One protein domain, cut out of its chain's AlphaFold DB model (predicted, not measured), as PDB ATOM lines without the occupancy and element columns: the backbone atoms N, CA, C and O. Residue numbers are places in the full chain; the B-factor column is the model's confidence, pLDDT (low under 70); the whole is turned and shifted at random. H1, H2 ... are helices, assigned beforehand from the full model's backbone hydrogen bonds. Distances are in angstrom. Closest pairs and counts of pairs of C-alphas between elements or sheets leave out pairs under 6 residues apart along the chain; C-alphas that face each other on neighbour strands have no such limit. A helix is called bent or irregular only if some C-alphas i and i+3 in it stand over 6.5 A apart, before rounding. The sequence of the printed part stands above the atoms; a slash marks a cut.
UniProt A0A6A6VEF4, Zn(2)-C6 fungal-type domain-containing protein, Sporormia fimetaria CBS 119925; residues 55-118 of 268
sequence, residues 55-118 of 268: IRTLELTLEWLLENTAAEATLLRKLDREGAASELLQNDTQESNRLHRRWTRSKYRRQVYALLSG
ATOM      1  N   ILE A  55      44.202 -18.091  16.029       94.12
ATOM      2  CA  ILE A  55      43.322 -19.051  16.725       94.12
ATOM      3  C   ILE A  55      42.933 -20.189  15.771       94.12
ATOM      4  O   ILE A  55      43.124 -21.355  16.102       94.12
ATOM      5  N   ARG A  56      42.523 -19.847  14.541       95.75
ATOM      6  CA  ARG A  56      42.150 -20.823  13.510       95.75
ATOM      7  C   ARG A  56      43.307 -21.745  13.113       95.75
ATOM      8  O   ARG A  56      43.091 -22.930  12.881       95.75
ATOM      9  N   THR A  57      44.539 -21.234  13.056       96.69
ATOM     10  CA  THR A  57      45.726 -22.073  12.846       96.69
ATOM     11  C   THR A  57      45.918 -23.056  14.000       96.69
ATOM     12  O   THR A  57      46.226 -24.216  13.740       96.69
ATOM     13  N   LEU A  58      45.707 -22.642  15.255       95.69
ATOM     14  CA  LEU A  58      45.823 -23.552  16.400       95.69
ATOM     15  C   LEU A  58      44.751 -24.641  16.389       95.69
ATOM     16  O   LEU A  58      45.106 -25.796  16.585       95.69
ATOM     17  N   GLU A  59      43.493 -24.307  16.094       96.19
ATOM     18  CA  GLU A  59      42.411 -25.292  15.917       96.19
ATOM     19  C   GLU A  59      42.788 -26.360  14.882       96.19
ATOM     20  O   GLU A  59      42.749 -27.545  15.181       96.19
ATOM     21  N   LEU A  60      43.234 -25.942  13.691       97.31
ATOM     22  CA  LEU A  60      43.660 -26.858  12.625       97.31
ATOM     23  C   LEU A  60      44.885 -27.701  13.015       97.31
ATOM     24  O   LEU A  60      45.007 -28.846  12.591       97.31
ATOM     25  N   THR A  61      45.792 -27.146  13.822       96.50
ATOM     26  CA  THR A  61      46.960 -27.887  14.331       96.50
ATOM     27  C   THR A  61      46.549 -28.925  15.366       96.50
ATOM     28  O   THR A  61      47.108 -30.017  15.386       96.50
ATOM     29  N   LEU A  62      45.604 -28.574  16.242       95.75
ATOM     30  CA  LEU A  62      45.061 -29.481  17.244       95.75
ATOM     31  C   LEU A  62      44.323 -30.624  16.556       95.75
ATOM     32  O   LEU A  62      44.672 -31.765  16.817       95.75
ATOM     33  N   GLU A  63      43.424 -30.329  15.616       96.81
ATOM     34  CA  GLU A  63      42.711 -31.339  14.827       96.81
ATOM     35  C   GLU A  63      43.682 -32.314  14.147       96.81
ATOM     36  O   GLU A  63      43.597 -33.522  14.350       96.81
ATOM     37  N   TRP A  64      44.693 -31.792  13.444       96.50
ATOM     38  CA  TRP A  64      45.718 -32.625  12.810       96.50
ATOM     39  C   TRP A  64      46.486 -33.493  13.823       96.50
ATOM     40  O   TRP A  64      46.783 -34.654  13.548       96.50
ATOM     41  N   LEU A  65      46.797 -32.968  15.015       96.12
ATOM     42  CA  LEU A  65      47.440 -33.747  16.081       96.12
ATOM     43  C   LEU A  65      46.514 -34.820  16.672       96.12
ATOM     44  O   LEU A  65      47.016 -35.875  17.056       96.12
ATOM     45  N   LEU A  66      45.205 -34.572  16.765       94.94
ATOM     46  CA  LEU A  66      44.223 -35.556  17.232       94.94
ATOM     47  C   LEU A  66      44.032 -36.670  16.194       94.94
ATOM     48  O   LEU A  66      44.105 -37.837  16.552       94.94
ATOM     49  N   GLU A  67      43.928 -36.332  14.907       95.38
ATOM     50  CA  GLU A  67      43.855 -37.310  13.810       95.38
ATOM     51  C   GLU A  67      45.114 -38.199  13.739       95.38
ATOM     52  O   GLU A  67      45.034 -39.402  13.491       95.38
ATOM     53  N   ASN A  68      46.296 -37.624  13.998       94.88
ATOM     54  CA  ASN A  68      47.581 -38.320  13.865       94.88
ATOM     55  C   ASN A  68      48.102 -38.942  15.181       94.88
ATOM     56  O   ASN A  68      49.212 -39.479  15.199       94.88
ATOM     57  N   THR A  69      47.354 -38.887  16.295       95.12
ATOM     58  CA  THR A  69      47.782 -39.475  17.582       95.12
ATOM     59  C   THR A  69      46.618 -40.015  18.420       95.12
ATOM     60  O   THR A  69      45.517 -39.489  18.406       95.12
ATOM     61  N   ALA A  70      46.876 -40.990  19.297       91.56
ATOM     62  CA  ALA A  70      45.884 -41.470  20.275       91.56
ATOM     63  C   ALA A  70      45.610 -40.481  21.444       91.56
ATOM     64  O   ALA A  70      45.203 -40.890  22.539       91.56
ATOM     65  N   ALA A  71      45.878 -39.182  21.259       92.06
ATOM     66  CA  ALA A  71      45.730 -38.169  22.300       92.06
ATOM     67  C   ALA A  71      44.260 -37.870  22.626       92.06
ATOM     68  O   ALA A  71      43.944 -37.671  23.797       92.06
ATOM     69  N   GLU A  72      43.362 -37.895  21.635       94.12
ATOM     70  CA  GLU A  72      41.943 -37.544  21.796       94.12
ATOM     71  C   GLU A  72      41.262 -38.355  22.908       94.12
ATOM     72  O   GLU A  72      40.814 -37.795  23.907       94.12
ATOM     73  N   ALA A  73      41.305 -39.688  22.815       94.00
ATOM     74  CA  ALA A  73      40.739 -40.589  23.822       94.00
ATOM     75  C   ALA A  73      41.374 -40.435  25.222       94.00
ATOM     76  O   ALA A  73      40.789 -40.841  26.228       94.00
ATOM     77  N   THR A  74      42.581 -39.867  25.311       93.00
ATOM     78  CA  THR A  74      43.244 -39.566  26.588       93.00
ATOM     79  C   THR A  74      42.785 -38.225  27.162       93.00
ATOM     80  O   THR A  74      42.600 -38.123  28.373       93.00
ATOM     81  N   LEU A  75      42.559 -37.222  26.308       92.31
ATOM     82  CA  LEU A  75      42.021 -35.915  26.691       92.31
ATOM     83  C   LEU A  75      40.555 -36.024  27.128       92.31
ATOM     84  O   LEU A  75      40.223 -35.533  28.204       92.31
ATOM     85  N   LEU A  76      39.721 -36.744  26.370       92.81
ATOM     86  CA  LEU A  76      38.322 -37.018  26.727       92.81
ATOM     87  C   LEU A  76      38.230 -37.696  28.101       92.81
ATOM     88  O   LEU A  76      37.596 -37.164  29.003       92.81
ATOM     89  N   ARG A  77      38.995 -38.774  28.330       93.94
ATOM     90  CA  ARG A  77      39.029 -39.471  29.631       93.94
ATOM     91  C   ARG A  77      39.488 -38.580  30.796       93.94
ATOM     92  O   ARG A  77      39.069 -38.802  31.931       93.94
ATOM     93  N   LYS A  78      40.369 -37.600  30.548       91.00
ATOM     94  CA  LYS A  78      40.752 -36.595  31.556       91.00
ATOM     95  C   LYS A  78      39.579 -35.662  31.865       91.00
ATOM     96  O   LYS A  78      39.265 -35.472  33.036       91.00
ATOM     97  N   LEU A  79      38.909 -35.145  30.835       92.31
ATOM     98  CA  LEU A  79      37.744 -34.265  30.976       92.31
ATOM     99  C   LEU A  79      36.557 -34.969  31.652       92.31
ATOM    100  O   LEU A  79      35.963 -34.384  32.551       92.31
ATOM    101  N   ASP A  80      36.268 -36.230  31.321       94.19
ATOM    102  CA  ASP A  80      35.196 -37.013  31.962       94.19
ATOM    103  C   ASP A  80      35.448 -37.235  33.463       94.19
ATOM    104  O   ASP A  80      34.517 -37.259  34.268       94.19
ATOM    105  N   ARG A  81      36.718 -37.409  33.854       93.62
ATOM    106  CA  ARG A  81      37.115 -37.688  35.243       93.62
ATOM    107  C   ARG A  81      37.234 -36.429  36.102       93.62
ATOM    108  O   ARG A  81      36.937 -36.478  37.293       93.62
ATOM    109  N   GLU A  82      37.749 -35.343  35.533       90.25
ATOM    110  CA  GLU A  82      38.096 -34.112  36.257       90.25
ATOM    111  C   GLU A  82      37.035 -33.004  36.066       90.25
ATOM    112  O   GLU A  82      36.947 -32.076  36.871       90.25
ATOM    113  N   GLY A  83      36.209 -33.088  35.018       88.25
ATOM    114  CA  GLY A  83      35.176 -32.109  34.685       88.25
ATOM    115  C   GLY A  83      35.727 -30.687  34.554       88.25
ATOM    116  O   GLY A  83      36.829 -30.455  34.052       88.25
ATOM    117  N   ALA A  84      34.974 -29.714  35.074       84.62
ATOM    118  CA  ALA A  84      35.393 -28.312  35.135       84.62
ATOM    119  C   ALA A  84      36.624 -28.062  36.038       84.62
ATOM    120  O   ALA A  84      37.212 -26.984  35.978       84.62
ATOM    121  N   ALA A  85      37.032 -29.038  36.859       83.62
ATOM    122  CA  ALA A  85      38.247 -28.960  37.665       83.62
ATOM    123  C   ALA A  85      39.505 -29.457  36.921       83.62
ATOM    124  O   ALA A  85      40.584 -29.460  37.510       83.62
ATOM    125  N   SER A  86      39.394 -29.864  35.648       85.88
ATOM    126  CA  SER A  86      40.547 -30.339  34.878       85.88
ATOM    127  C   SER A  86      41.622 -29.267  34.716       85.88
ATOM    128  O   SER A  86      41.344 -28.126  34.340       85.88
ATOM    129  N   GLU A  87      42.879 -29.670  34.903       83.25
ATOM    130  CA  GLU A  87      44.065 -28.815  34.744       83.25
ATOM    131  C   GLU A  87      44.160 -28.177  33.348       83.25
ATOM    132  O   GLU A  87      44.816 -27.152  33.185       83.25
ATOM    133  N   LEU A  88      43.505 -28.775  32.344       81.50
ATOM    134  CA  LEU A  88      43.435 -28.279  30.967       81.50
ATOM    135  C   LEU A  88      42.545 -27.035  30.809       81.50
ATOM    136  O   LEU A  88      42.708 -26.293  29.842       81.50
ATOM    137  N   LEU A  89      41.602 -26.825  31.733       83.25
ATOM    138  CA  LEU A  89      40.643 -25.714  31.732       83.25
ATOM    139  C   LEU A  89      41.007 -24.620  32.749       83.25
ATOM    140  O   LEU A  89      40.417 -23.541  32.736       83.25
ATOM    141  N   GLN A  90      41.970 -24.889  33.633       86.00
ATOM    142  CA  GLN A  90      42.417 -23.963  34.667       86.00
ATOM    143  C   GLN A  90      43.651 -23.177  34.209       86.00
ATOM    144  O   GLN A  90      44.631 -23.740  33.720       86.00
ATOM    145  N   ASN A  91      43.630 -21.858  34.404       75.81
ATOM    146  CA  ASN A  91      44.692 -20.974  33.911       75.81
ATOM    147  C   ASN A  91      45.945 -20.960  34.804       75.81
ATOM    148  O   ASN A  91      47.035 -20.673  34.314       75.81
ATOM    149  N   ASP A  92      45.795 -21.284  36.093       82.12
ATOM    150  CA  ASP A  92      46.799 -20.979  37.121       82.12
ATOM    151  C   ASP A  92      47.443 -22.215  37.780       82.12
ATOM    152  O   ASP A  92      48.287 -22.070  38.663       82.12
ATOM    153  N   THR A  93      47.123 -23.441  37.341       89.62
ATOM    154  CA  THR A  93      47.775 -24.654  37.880       89.62
ATOM    155  C   THR A  93      49.251 -24.729  37.492       89.62
ATOM    156  O   THR A  93      49.683 -24.161  36.483       89.62
ATOM    157  N   GLN A  94      50.041 -25.474  38.272       89.50
ATOM    158  CA  GLN A  94      51.451 -25.734  37.969       89.50
ATOM    159  C   GLN A  94      51.614 -26.377  36.580       89.50
ATOM    160  O   GLN A  94      52.450 -25.936  35.789       89.50
ATOM    161  N   GLU A  95      50.768 -27.358  36.250       86.75
ATOM    162  CA  GLU A  95      50.796 -28.062  34.967       86.75
ATOM    163  C   GLU A  95      50.346 -27.193  33.788       86.75
ATOM    164  O   GLU A  95      51.038 -27.155  32.766       86.75
ATOM    165  N   SER A  96      49.269 -26.412  33.936       88.44
ATOM    166  CA  SER A  96      48.838 -25.441  32.920       88.44
ATOM    167  C   SER A  96      49.944 -24.420  32.633       88.44
ATOM    168  O   SER A  96      50.358 -24.234  31.484       88.44
ATOM    169  N   ASN A  97      50.564 -23.872  33.685       90.69
ATOM    170  CA  ASN A  97      51.721 -22.983  33.574       90.69
ATOM    171  C   ASN A  97      52.931 -23.653  32.898       90.69
ATOM    172  O   ASN A  97      53.589 -23.039  32.049       90.69
ATOM    173  N   ARG A  98      53.243 -24.910  33.236       93.56
ATOM    174  CA  ARG A  98      54.347 -25.683  32.641       93.56
ATOM    175  C   ARG A  98      54.125 -25.905  31.144       93.56
ATOM    176  O   ARG A  98      55.030 -25.652  30.338       93.56
ATOM    177  N   LEU A  99      52.915 -26.309  30.757       92.06
ATOM    178  CA  LEU A  99      52.505 -26.489  29.363       92.06
ATOM    179  C   LEU A  99      52.522 -25.158  28.600       92.06
ATOM    180  O   LEU A  99      53.113 -25.088  27.518       92.06
ATOM    181  N   HIS A 100      51.991 -24.081  29.184       91.44
ATOM    182  CA  HIS A 100      51.977 -22.746  28.585       91.44
ATOM    183  C   HIS A 100      53.392 -22.181  28.366       91.44
ATOM    184  O   HIS A 100      53.689 -21.623  27.303       91.44
ATOM    185  N   ARG A 101      54.315 -22.373  29.321       94.25
ATOM    186  CA  ARG A 101      55.737 -21.999  29.172       94.25
ATOM    187  C   ARG A 101      56.408 -22.783  28.040       94.25
ATOM    188  O   ARG A 101      57.154 -22.196  27.250       94.25
ATOM    189  N   ARG A 102      56.125 -24.088  27.919       95.94
ATOM    190  CA  ARG A 102      56.645 -24.944  26.835       95.94
ATOM    191  C   ARG A 102      56.101 -24.516  25.470       95.94
ATOM    192  O   ARG A 102      56.881 -24.338  24.534       95.94
ATOM    193  N   TRP A 103      54.797 -24.258  25.374       93.56
ATOM    194  CA  TRP A 103      54.149 -23.711  24.178       93.56
ATOM    195  C   TRP A 103      54.738 -22.355  23.770       93.56
ATOM    196  O   TRP A 103      55.129 -22.156  22.618       93.56
ATOM    197  N   THR A 104      54.899 -21.436  24.725       92.75
ATOM    198  CA  THR A 104      55.419 -20.086  24.467       92.75
ATOM    199  C   THR A 104      56.843 -20.103  23.896       92.75
ATOM    200  O   THR A 104      57.183 -19.258  23.064       92.75
ATOM    201  N   ARG A 105      57.660 -21.102  24.250       94.69
ATOM    202  CA  ARG A 105      59.024 -21.293  23.720       94.69
ATOM    203  C   ARG A 105      59.088 -22.112  22.420       94.69
ATOM    204  O   ARG A 105      60.146 -22.154  21.788       94.69
ATOM    205  N   SER A 106      57.982 -22.727  21.994       96.25
ATOM    206  CA  SER A 106      57.930 -23.593  20.810       96.25
ATOM    207  C   SER A 106      58.403 -22.885  19.532       96.25
ATOM    208  O   SER A 106      58.016 -21.746  19.247       96.25
ATOM    209  N   LYS A 107      59.222 -23.584  18.730       95.81
ATOM    210  CA  LYS A 107      59.606 -23.140  17.377       95.81
ATOM    211  C   LYS A 107      58.370 -22.985  16.487       95.81
ATOM    212  O   LYS A 107      58.247 -21.964  15.819       95.81
ATOM    213  N   TYR A 108      57.431 -23.933  16.572       95.00
ATOM    214  CA  TYR A 108      56.177 -23.912  15.817       95.00
ATOM    215  C   TYR A 108      55.382 -22.625  16.074       95.00
ATOM    216  O   TYR A 108      55.064 -21.895  15.138       95.00
ATOM    217  N   ARG A 109      55.168 -22.268  17.350       94.00
ATOM    218  CA  ARG A 109      54.473 -21.027  17.726       94.00
ATOM    219  C   ARG A 109      55.139 -19.794  17.106       94.00
ATOM    220  O   ARG A 109      54.449 -18.940  16.557       94.00
ATOM    221  N   ARG A 110      56.473 -19.690  17.181       92.62
ATOM    222  CA  ARG A 110      57.225 -18.568  16.585       92.62
ATOM    223  C   ARG A 110      57.046 -18.500  15.067       92.62
ATOM    224  O   ARG A 110      56.821 -17.413  14.547       92.62
ATOM    225  N   GLN A 111      57.095 -19.642  14.384       94.25
ATOM    226  CA  GLN A 111      56.928 -19.726  12.933       94.25
ATOM    227  C   GLN A 111      55.510 -19.336  12.488       94.25
ATOM    228  O   GLN A 111      55.370 -18.532  11.571       94.25
ATOM    229  N   VAL A 112      54.470 -19.812  13.186       93.94
ATOM    230  CA  VAL A 112      53.074 -19.401  12.944       93.94
ATOM    231  C   VAL A 112      52.905 -17.890  13.119       93.94
ATOM    232  O   VAL A 112      52.320 -17.238  12.256       93.94
ATOM    233  N   TYR A 113      53.455 -17.298  14.189       90.50
ATOM    234  CA  TYR A 113      53.394 -15.843  14.372       90.50
ATOM    235  C   TYR A 113      54.121 -15.066  13.271       90.50
ATOM    236  O   TYR A 113      53.591 -14.045  12.844       90.50
ATOM    237  N   ALA A 114      55.293 -15.517  12.810       90.19
ATOM    238  CA  ALA A 114      56.029 -14.846  11.735       90.19
ATOM    239  C   ALA A 114      55.221 -14.847  10.425       90.19
ATOM    240  O   ALA A 114      54.925 -13.782   9.882       90.19
ATOM    241  N   LEU A 115      54.754 -16.028   9.996       91.56
ATOM    242  CA  LEU A 115      53.960 -16.199   8.774       91.56
ATOM    243  C   LEU A 115      52.668 -15.364   8.791       91.56
ATOM    244  O   LEU A 115      52.354 -14.704   7.804       91.56
ATOM    245  N   LEU A 116      51.946 -15.332   9.917       90.00
ATOM    246  CA  LEU A 116      50.718 -14.535  10.063       90.00
ATOM    247  C   LEU A 116      50.966 -13.029  10.234       90.00
ATOM    248  O   LEU A 116      50.062 -12.229   9.995       90.00
ATOM    249  N   SER A 117      52.165 -12.620  10.659       86.44
ATOM    250  CA  SER A 117      52.517 -11.196  10.778       86.44
ATOM    251  C   SER A 117      52.912 -10.580   9.432       86.44
ATOM    252  O   SER A 117      52.875  -9.357   9.305       86.44
ATOM    253  N   GLY A 118      53.225 -11.412   8.431       77.38
ATOM    254  CA  GLY A 118      53.745 -10.985   7.128       77.38
ATOM    255  C   GLY A 118      55.242 -10.669   7.142       77.38
ATOM    256  O   GLY A 118      55.783 -10.227   6.129       77.38
TER     257      GLY A 118
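AT A GLANCE: This is residues 55 to 118 of the 268 residues of the protein "Zn(2)-C6 fungal-type domain-containing protein" of Sporormia fimetaria CBS 119925 (UniProt A0A6A6VEF4). Four helices follow one another round a loose, open ring with an empty middle: H1 and H2 make one side, residues 86 to 93 lead across to H3, and H4 comes back near H1, so that the ring is nearly closed. No two helices are packed side by side; H1 and H2, like H3 and H4, meet near their ends at corners. The printed part has 64 residues with four named helices, in the order H1, H2, H3, H4, and no named strand; the class is all helix. The whole is loose, with a radius of gyration of the C-alphas of 13.7 A, and only just elongated, spanning 42 by 28 by 16 A.

HOW THE PARTS SIT: Start with H1, residues 55 to 67, which touches no helix. A tight link of 4 residues leads to H2, residues 72 to 85. H1 and H2 are close but not clearly touching; look at the C-alphas of Leu 66 and Glu 72, their closest, 5.5 A apart. Their lines stand at a steep tilt of 58 degrees, opposite ways. H2 is irregular: C-alphas 81 and 84 are 9.5 A apart, and its line is a rough one. A short link of 8 residues leads on to H3, residues 94 to 105, which is apart from both H2 and H1. After a tight link of 1 residue comes H4, residues 107 to 117. H3 and H4 are close but not clearly touching, with the C-alphas of Trp 103 and Arg 109 the closest at 7.0 A, at a steep tilt of 59 degrees, the same way. H4 and H1 are close but not clearly touching: their closest C-alphas, those of Val 112 and Thr 57, are 7.8 A apart. Their lines stand at a steep tilt of 39 degrees, opposite ways. H2 and H4 are apart. In H1, H3 and H4 every O i to N i+4 pair is within hydrogen-bond range; in H2, 8 of 10 are.

IN THESE COORDINATES: Find C-alpha 55 at (43.322, -19.051, 16.725); from there H1 runs 18.5 A to C-alpha 67. H2 runs 18.4 A from C-alpha 72 at (41.943, -37.544, 21.796) to C-alpha 85. H3, from residue 94 to 105, measures 16.7 A. H4 measures 15.4 A from residue 107 to C-alpha 117 at (52.517, -11.196, 10.778).

THE WHOLE: The C-alphas of Arg 81 and Gly 118, the two farthest apart, are 42.2 A from each other. Residues 80 to 85, which belong to H2, stand free, and so do residues 101 to 108, of which 101 to 105 belong to H3. The printed part has no cut, and no link is long. The mean pLDDT of the printed part is 91.5, and no printed residue is under 70.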